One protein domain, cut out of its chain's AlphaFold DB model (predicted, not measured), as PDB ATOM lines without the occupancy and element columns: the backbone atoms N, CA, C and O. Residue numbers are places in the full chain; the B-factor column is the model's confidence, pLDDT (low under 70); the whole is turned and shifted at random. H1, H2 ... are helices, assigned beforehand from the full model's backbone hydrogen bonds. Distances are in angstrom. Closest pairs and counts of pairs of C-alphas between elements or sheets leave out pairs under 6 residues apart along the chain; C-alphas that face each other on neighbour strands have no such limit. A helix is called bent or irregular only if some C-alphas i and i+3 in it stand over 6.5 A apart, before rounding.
ATOM      1  N   TYR A  46      59.640  34.921 -15.652       91.87
ATOM      2  CA  TYR A  46      58.249  35.201 -16.000       91.87
ATOM      3  C   TYR A  46      57.269  34.897 -14.856       91.87
ATOM      4  O   TYR A  46      56.404  35.715 -14.551       91.87
ATOM      5  N   ARG A  47      57.404  33.749 -14.176       88.78
ATOM      6  CA  ARG A  47      56.535  33.393 -13.037       88.78
ATOM      7  C   ARG A  47      56.725  34.346 -11.859       88.78
ATOM      8  O   ARG A  47      55.744  34.675 -11.198       88.78
ATOM      9  N   VAL A  48      57.955  34.807 -11.623       92.59
ATOM     10  CA  VAL A  48      58.251  35.832 -10.609       92.59
ATOM     11  C   VAL A  48      57.639  37.179 -11.001       92.59
ATOM     12  O   VAL A  48      57.020  37.827 -10.161       92.59
ATOM     13  N   GLY A  49      57.753  37.580 -12.272       95.05
ATOM     14  CA  GLY A  49      57.130  38.797 -12.803       95.05
ATOM     15  C   GLY A  49      55.610  38.797 -12.636       95.05
ATOM     16  O   GLY A  49      55.056  39.732 -12.069       95.05
ATOM     17  N   LEU A  50      54.955  37.695 -13.011       93.69
ATOM     18  CA  LEU A  50      53.511  37.513 -12.841       93.69
ATOM     19  C   LEU A  50      53.077  37.591 -11.368       93.69
ATOM     20  O   LEU A  50      52.011  38.116 -11.058       93.69
ATOM     21  N   LEU A  51      53.878  37.049 -10.444       94.01
ATOM     22  CA  LEU A  51      53.580  37.124  -9.012       94.01
ATOM     23  C   LEU A  51      53.673  38.564  -8.493       94.01
ATOM     24  O   LEU A  51      52.802  38.993  -7.743       94.01
ATOM     25  N   ARG A  52      54.691  39.319  -8.920       95.77
ATOM     26  CA  ARG A  52      54.836  40.740  -8.566       95.77
ATOM     27  C   ARG A  52      53.664  41.572  -9.072       95.77
ATOM     28  O   ARG A  52      53.127  42.360  -8.310       95.77
ATOM     29  N   GLU A  53      53.230  41.343 -10.307       96.10
ATOM     30  CA  GLU A  53      52.051  42.002 -10.880       96.10
ATOM     31  C   GLU A  53      50.780  41.716 -10.061       96.10
ATOM     32  O   GLU A  53      49.965  42.607  -9.828       96.10
ATOM     33  N   ARG A  54      50.605  40.477  -9.579       96.81
ATOM     34  CA  ARG A  54      49.475  40.118  -8.704       96.81
ATOM     35  C   ARG A  54      49.544  40.819  -7.354       96.81
ATOM     36  O   ARG A  54      48.528  41.346  -6.918       96.81
ATOM     37  N   PHE A  55      50.718  40.865  -6.728       95.90
ATOM     38  CA  PHE A  55      50.890  41.579  -5.464       95.90
ATOM     39  C   PHE A  55      50.686  43.082  -5.608       95.90
ATOM     40  O   PHE A  55      50.075  43.683  -4.734       95.90
ATOM     41  N   ASP A  56      51.121  43.679  -6.714       96.61
ATOM     42  CA  ASP A  56      50.860  45.090  -6.983       96.61
ATOM     43  C   ASP A  56      49.352  45.357  -7.140       96.61
ATOM     44  O   ASP A  56      48.806  46.291  -6.552       96.61
ATOM     45  N   ARG A  57      48.617  44.479  -7.838       95.61
ATOM     46  CA  ARG A  57      47.146  44.559  -7.914       95.61
ATOM     47  C   ARG A  57      46.479  44.428  -6.547       95.61
ATOM     48  O   ARG A  57      45.616  45.240  -6.222       95.61
ATOM     49  N   GLU A  58      46.861  43.430  -5.754       96.23
ATOM     50  CA  GLU A  58      46.309  43.215  -4.408       96.23
ATOM     51  C   GLU A  58      46.603  44.405  -3.486       96.23
ATOM     52  O   GLU A  58      45.696  44.899  -2.816       96.23
ATOM     53  N   TYR A  59      47.830  44.931  -3.519       96.18
ATOM     54  CA  TYR A  59      48.223  46.123  -2.770       96.18
ATOM     55  C   TYR A  59      47.378  47.342  -3.154       96.18
ATOM     56  O   TYR A  59      46.876  48.044  -2.277       96.18
ATOM     57  N   ASN A  60      47.154  47.568  -4.450       95.58
ATOM     58  CA  ASN A  60      46.318  48.671  -4.918       95.58
ATOM     59  C   ASN A  60      44.856  48.518  -4.467       95.58
ATOM     60  O   ASN A  60      44.259  49.485  -3.995       95.58
ATOM     61  N   VAL A  61      44.290  47.306  -4.521       94.90
ATOM     62  CA  VAL A  61      42.944  47.034  -3.984       94.90
ATOM     63  C   VAL A  61      42.885  47.336  -2.486       94.90
ATOM     64  O   VAL A  61      41.986  48.047  -2.041       94.90
ATOM     65  N   MET A  62      43.858  46.855  -1.706       95.18
ATOM     66  CA  MET A  62      43.918  47.118  -0.265       95.18
ATOM     67  C   MET A  62      44.059  48.610   0.043       95.18
ATOM     68  O   MET A  62      43.374  49.116   0.931       95.18
ATOM     69  N   ARG A  63      44.887  49.333  -0.718       94.18
ATOM     70  CA  ARG A  63      45.044  50.786  -0.599       94.18
ATOM     71  C   ARG A  63      43.711  51.503  -0.801       94.18
ATOM     72  O   ARG A  63      43.356  52.335   0.026       94.18
ATOM     73  N   HIS A  64      42.949  51.154  -1.836       91.70
ATOM     74  CA  HIS A  64      41.632  51.753  -2.074       91.70
ATOM     75  C   HIS A  64      40.619  51.420  -0.973       91.70
ATOM     76  O   HIS A  64      39.880  52.303  -0.545       91.70
ATOM     77  N   LEU A  65      40.613  50.180  -0.475       91.60
ATOM     78  CA  LEU A  65      39.745  49.778   0.637       91.60
ATOM     79  C   LEU A  65      40.105  50.482   1.956       91.60
ATOM     80  O   LEU A  65      39.224  50.714   2.779       91.60
ATOM     81  N   SER A  66      41.377  50.836   2.156       91.38
ATOM     82  CA  SER A  66      41.842  51.520   3.371       91.38
ATOM     83  C   SER A  66      41.436  52.996   3.456       91.38
ATOM     84  O   SER A  66      41.460  53.574   4.540       91.38
ATOM     85  N   THR A  67      41.043  53.607   2.336       90.43
ATOM     86  CA  THR A  67      40.643  55.019   2.254       90.43
ATOM     87  C   THR A  67      39.194  55.132   1.771       90.43
ATOM     88  O   THR A  67      38.964  55.494   0.611       90.43
ATOM     89  N   PRO A  68      38.200  54.787   2.609       90.55
ATOM     90  CA  PRO A  68      36.802  54.868   2.211       90.55
ATOM     91  C   PRO A  68      36.385  56.324   1.956       90.55
ATOM     92  O   PRO A  68      36.849  57.247   2.627       90.55
ATOM     93  N   TYR A  69      35.491  56.529   0.984       89.43
ATOM     94  CA  TYR A  69      34.967  57.860   0.649       89.43
ATOM     95  C   TYR A  69      34.121  58.453   1.790       89.43
ATOM     96  O   TYR A  69      34.173  59.656   2.053       89.43
ATOM     97  N   LEU A  70      33.367  57.602   2.491       89.34
ATOM     98  CA  LEU A  70      32.572  57.967   3.658       89.34
ATOM     99  C   LEU A  70      33.071  57.211   4.885       89.34
ATOM    100  O   LEU A  70      33.428  56.037   4.819       89.34
ATOM    101  N   THR A  71      33.096  57.902   6.019       91.11
ATOM    102  CA  THR A  71      33.254  57.255   7.319       91.11
ATOM    103  C   THR A  71      31.922  56.636   7.728       91.11
ATOM    104  O   THR A  71      30.863  57.120   7.325       91.11
ATOM    105  N   SER A  72      31.964  55.604   8.572       87.71
ATOM    106  CA  SER A  72      30.762  54.941   9.091       87.71
ATOM    107  C   SER A  72      29.744  55.941   9.653       87.71
ATOM    108  O   SER A  72      28.562  55.845   9.355       87.71
ATOM    109  N   GLU A  73      30.202  56.960  10.385       91.41
ATOM    110  CA  GLU A  73      29.367  58.036  10.938       91.41
ATOM    111  C   GLU A  73      28.618  58.845   9.867       91.41
ATOM    112  O   GLU A  73      27.467  59.223  10.075       91.41
ATOM    113  N   LYS A  74      29.242  59.083   8.704       91.82
ATOM    114  CA  LYS A  74      28.613  59.795   7.581       91.82
ATOM    115  C   LYS A  74      27.598  58.930   6.834       91.82
ATOM    116  O   LYS A  74      26.687  59.477   6.220       91.82
ATOM    117  N   GLU A  75      27.741  57.606   6.873       91.80
ATOM    118  CA  GLU A  75      26.815  56.666   6.228       91.80
ATOM    119  C   GLU A  75      25.549  56.417   7.066       91.80
ATOM    120  O   GLU A  75      24.476  56.200   6.499       91.80
ATOM    121  N   GLN A  76      25.629  56.528   8.400       91.62
ATOM    122  CA  GLN A  76      24.501  56.263   9.309       91.62
ATOM    123  C   GLN A  76      23.201  57.018   8.958       91.62
ATOM    124  O   GLN A  76      22.150  56.378   8.909       91.62
ATOM    125  N   PRO A  77      23.201  58.336   8.655       93.53
ATOM    126  CA  PRO A  77      21.972  59.045   8.289       93.53
ATOM    127  C   PRO A  77      21.302  58.483   7.030       93.53
ATOM    128  O   PRO A  77      20.075  58.483   6.929       93.53
ATOM    129  N   TYR A  78      22.095  57.985   6.076       92.48
ATOM    130  CA  TYR A  78      21.579  57.361   4.862       92.48
ATOM    131  C   TYR A  78      20.925  56.015   5.181       92.48
ATOM    132  O   TYR A  78      19.795  55.769   4.753       92.48
ATOM    133  N   TRP A  79      21.582  55.174   5.983       93.79
ATOM    134  CA  TRP A  79      21.019  53.888   6.409       93.79
ATOM    135  C   TRP A  79      19.763  54.052   7.261       93.79
ATOM    136  O   TRP A  79      18.816  53.294   7.086       93.79
ATOM    137  N   ASN A  80      19.692  55.076   8.111       92.84
ATOM    138  CA  ASN A  80      18.482  55.369   8.883       92.84
ATOM    139  C   ASN A  80      17.295  55.758   7.988       92.84
ATOM    140  O   ASN A  80      16.151  55.481   8.336       92.84
ATOM    141  N   LYS A  81      17.553  56.400   6.839       93.97
ATOM    142  CA  LYS A  81      16.506  56.844   5.908       93.97
ATOM    143  C   LYS A  81      16.060  55.753   4.929       93.97
ATOM    144  O   LYS A  81      14.872  55.670   4.636       93.97
ATOM    145  N   TYR A  82      16.994  54.967   4.393       92.32
ATOM    146  CA  TYR A  82      16.724  54.006   3.310       92.32
ATOM    147  C   TYR A  82      16.845  52.535   3.726       92.32
ATOM    148  O   TYR A  82      16.545  51.652   2.927       92.32
ATOM    149  N   GLY A  83      17.272  52.270   4.958       90.03
ATOM    150  CA  GLY A  83      17.591  50.936   5.450       90.03
ATOM    151  C   GLY A  83      19.059  50.566   5.242       90.03
ATOM    152  O   GLY A  83      19.771  51.117   4.395       90.03
ATOM    153  N   SER A  84      19.532  49.611   6.041       91.20
ATOM    154  CA  SER A  84      20.869  49.045   5.870       91.20
ATOM    155  C   SER A  84      20.920  48.124   4.637       91.20
ATOM    156  O   SER A  84      19.902  47.543   4.247       91.20
ATOM    157  N   PRO A  85      22.100  47.902   4.026       90.44
ATOM    158  CA  PRO A  85      22.236  46.958   2.913       90.44
ATOM    159  C   PRO A  85      21.752  45.537   3.242       90.44
ATOM    160  O   PRO A  85      21.309  44.812   2.354       90.44
ATOM    161  N   GLU A  86      21.840  45.129   4.510       92.72
ATOM    162  CA  GLU A  86      21.329  43.842   4.984       92.72
ATOM    163  C   GLU A  86      19.797  43.813   5.008       92.72
ATOM    164  O   GLU A  86      19.202  42.866   4.497       92.72
ATOM    165  N   GLN A  87      19.157  44.877   5.502       93.01
ATOM    166  CA  GLN A  87      17.698  45.016   5.475       93.01
ATOM    167  C   GLN A  87      17.167  44.987   4.040       93.01
ATOM    168  O   GLN A  87      16.270  44.204   3.737       93.01
ATOM    169  N   LEU A  88      17.798  45.728   3.124       93.12
ATOM    170  CA  LEU A  88      17.428  45.730   1.704       93.12
ATOM    171  C   LEU A  88      17.533  44.337   1.064       93.12
ATOM    172  O   LEU A  88      16.711  43.975   0.221       93.12
ATOM    173  N   ARG A  89      18.529  43.530   1.457       94.30
ATOM    174  CA  ARG A  89      18.652  42.138   0.990       94.30
ATOM    175  C   ARG A  89      17.526  41.262   1.525       94.30
ATOM    176  O   ARG A  89      16.980  40.473   0.756       94.30
ATOM    177  N   LEU A  90      17.184  41.401   2.804       94.48
ATOM    178  CA  LEU A  90      16.103  40.641   3.431       94.48
ATOM    179  C   LEU A  90      14.741  41.006   2.840       94.48
ATOM    180  O   LEU A  90      13.943  40.116   2.564       94.48
ATOM    181  N   ASP A  91      14.479  42.285   2.591       93.50
ATOM    182  CA  ASP A  91      13.211  42.723   2.007       93.50
ATOM    183  C   ASP A  91      13.091  42.304   0.543       93.50
ATOM    184  O   ASP A  91      12.048  41.792   0.142       93.50
ATOM    185  N   LYS A  92      14.185  42.366  -0.226       93.01
ATOM    186  CA  LYS A  92      14.226  41.783  -1.574       93.01
ATOM    187  C   LYS A  92      14.005  40.271  -1.551       93.01
ATOM    188  O   LYS A  92      13.349  39.728  -2.435       93.01
ATOM    189  N   GLN A  93      14.543  39.570  -0.554       91.58
ATOM    190  CA  GLN A  93      14.294  38.141  -0.394       91.58
ATOM    191  C   GLN A  93      12.814  37.868  -0.094       91.58
ATOM    192  O   GLN A  93      12.238  36.988  -0.725       91.58
ATOM    193  N   LYS A  94      12.180  38.651   0.787       90.00
ATOM    194  CA  LYS A  94      10.735  38.558   1.048       90.00
ATOM    195  C   LYS A  94       9.907  38.862  -0.197       90.00
ATOM    196  O   LYS A  94       8.945  38.156  -0.452       90.00
ATOM    197  N   GLU A  95      10.276  39.869  -0.983       89.81
ATOM    198  CA  GLU A  95       9.606  40.202  -2.247       89.81
ATOM    199  C   GLU A  95       9.698  39.038  -3.248       89.81
ATOM    200  O   GLU A  95       8.715  38.674  -3.895       89.81
ATOM    201  N   ILE A  96      10.860  38.384  -3.335       86.83
ATOM    202  CA  ILE A  96      11.043  37.172  -4.145       86.83
ATOM    203  C   ILE A  96      10.193  36.017  -3.593       86.83
ATOM    204  O   ILE A  96       9.526  35.320  -4.351       86.83
ATOM    205  N   GLU A  97      10.172  35.808  -2.279       83.40
ATOM    206  CA  GLU A  97       9.352  34.773  -1.635       83.40
ATOM    207  C   GLU A  97       7.844  35.025  -1.814       83.40
ATOM    208  O   GLU A  97       7.089  34.078  -2.002       83.40
ATOM    209  N   GLN A  98       7.405  36.286  -1.816       82.98
ATOM    210  CA  GLN A  98       6.007  36.682  -2.021       82.98
ATOM    211  C   GLN A  98       5.583  36.627  -3.491       82.98
ATOM    212  O   GLN A  98       4.437  36.294  -3.788       82.98
ATOM    213  N   SER A  99       6.490  36.956  -4.414       77.67
ATOM    214  CA  SER A  99       6.245  36.854  -5.859       77.67
ATOM    215  C   SER A  99       6.339  35.419  -6.377       77.67
ATOM    216  O   SER A  99       5.820  35.109  -7.451       77.67
ATOM    217  N   THR A 100       6.988  34.525  -5.627       72.63
ATOM    218  CA  THR A 100       7.027  33.098  -5.946       72.63
ATOM    219  C   THR A 100       5.808  32.375  -5.385       72.63
ATOM    220  O   THR A 100       5.204  32.768  -4.391       72.63
TER     221      THR A 100
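What this domain is: This is residues 46 to 100 of the 145 residues of an uncharacterized protein of Strongyloides stercoralis (UniProt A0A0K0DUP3). The model is an open, flat V made of separate helices: the long helix H1 is one arm, the short helix H2 lies at the foot of the V, and H3 is the other arm. The space between the arms is empty, no helix touches another, and the arm of H1 sticks out, with residues 46 to 74 standing free. The printed part has 55 residues with three named helices, in the order H1, H2, H3, and no named strand; its class is all helix. The whole is extended, with a radius of gyration of the C-alphas of 19.2 A, and the C-alphas span 54 by 34 by 9 A along their three main axes.

How they stand to each other: H1, residues 46 to 66, is the longest helix and touches no helix. It is apart from H2, residues 72 to 82, with no C-alpha of the one within 8 A of the other. H1 is also apart from H3, residues 85 to 99. H2 and H3 are close but not clearly touching, with 1 pair of C-alphas within 8 A. Their closest C-alphas are those of Trp 79 and Pro 85, 7.9 A apart. The lines of H2 and H3 stand at a shallow tilt of 25 degrees, and the two run the same way. Their centres are 19.7 A apart. In H1 and H3 every pair of O i and N i+4 is within hydrogen-bond range, while in H2 5 of 7 pairs are.

Where its parts are: H1 begins with C-alpha 46 at (58.249, 35.201, -16.000) and is 30.2 A long from first to last C-alpha, ending at Ser 66. H2 runs from Ser 72, whose C-alpha is at (30.762, 54.941, 9.091), to Tyr 82, over 15.2 A. H2 is irregular, but only just: C-alphas 74 and 77 are 6.7 A apart. H3 runs from Pro 85 to Ser 99 over 20.9 A, and C-alpha 99 is at (6.245, 36.854, -5.859).

The domain as a whole: The two C-alphas farthest apart are those of Tyr 46 and Gln 98, at 54.1 A. The C-alphas of Tyr 46 and Thr 100, the first and last printed residues, are 52.2 A apart. The outline is flat. The link from H1 to H2, residues 67 to 71, is tight, and so is the link from H2 to H3, residues 83 and 84. Residues 92 to 100, of which 92 to 99 belong to H3, stand free. The printed part has no cut. Its mean pLDDT is 91.7, and no printed residue is under 70.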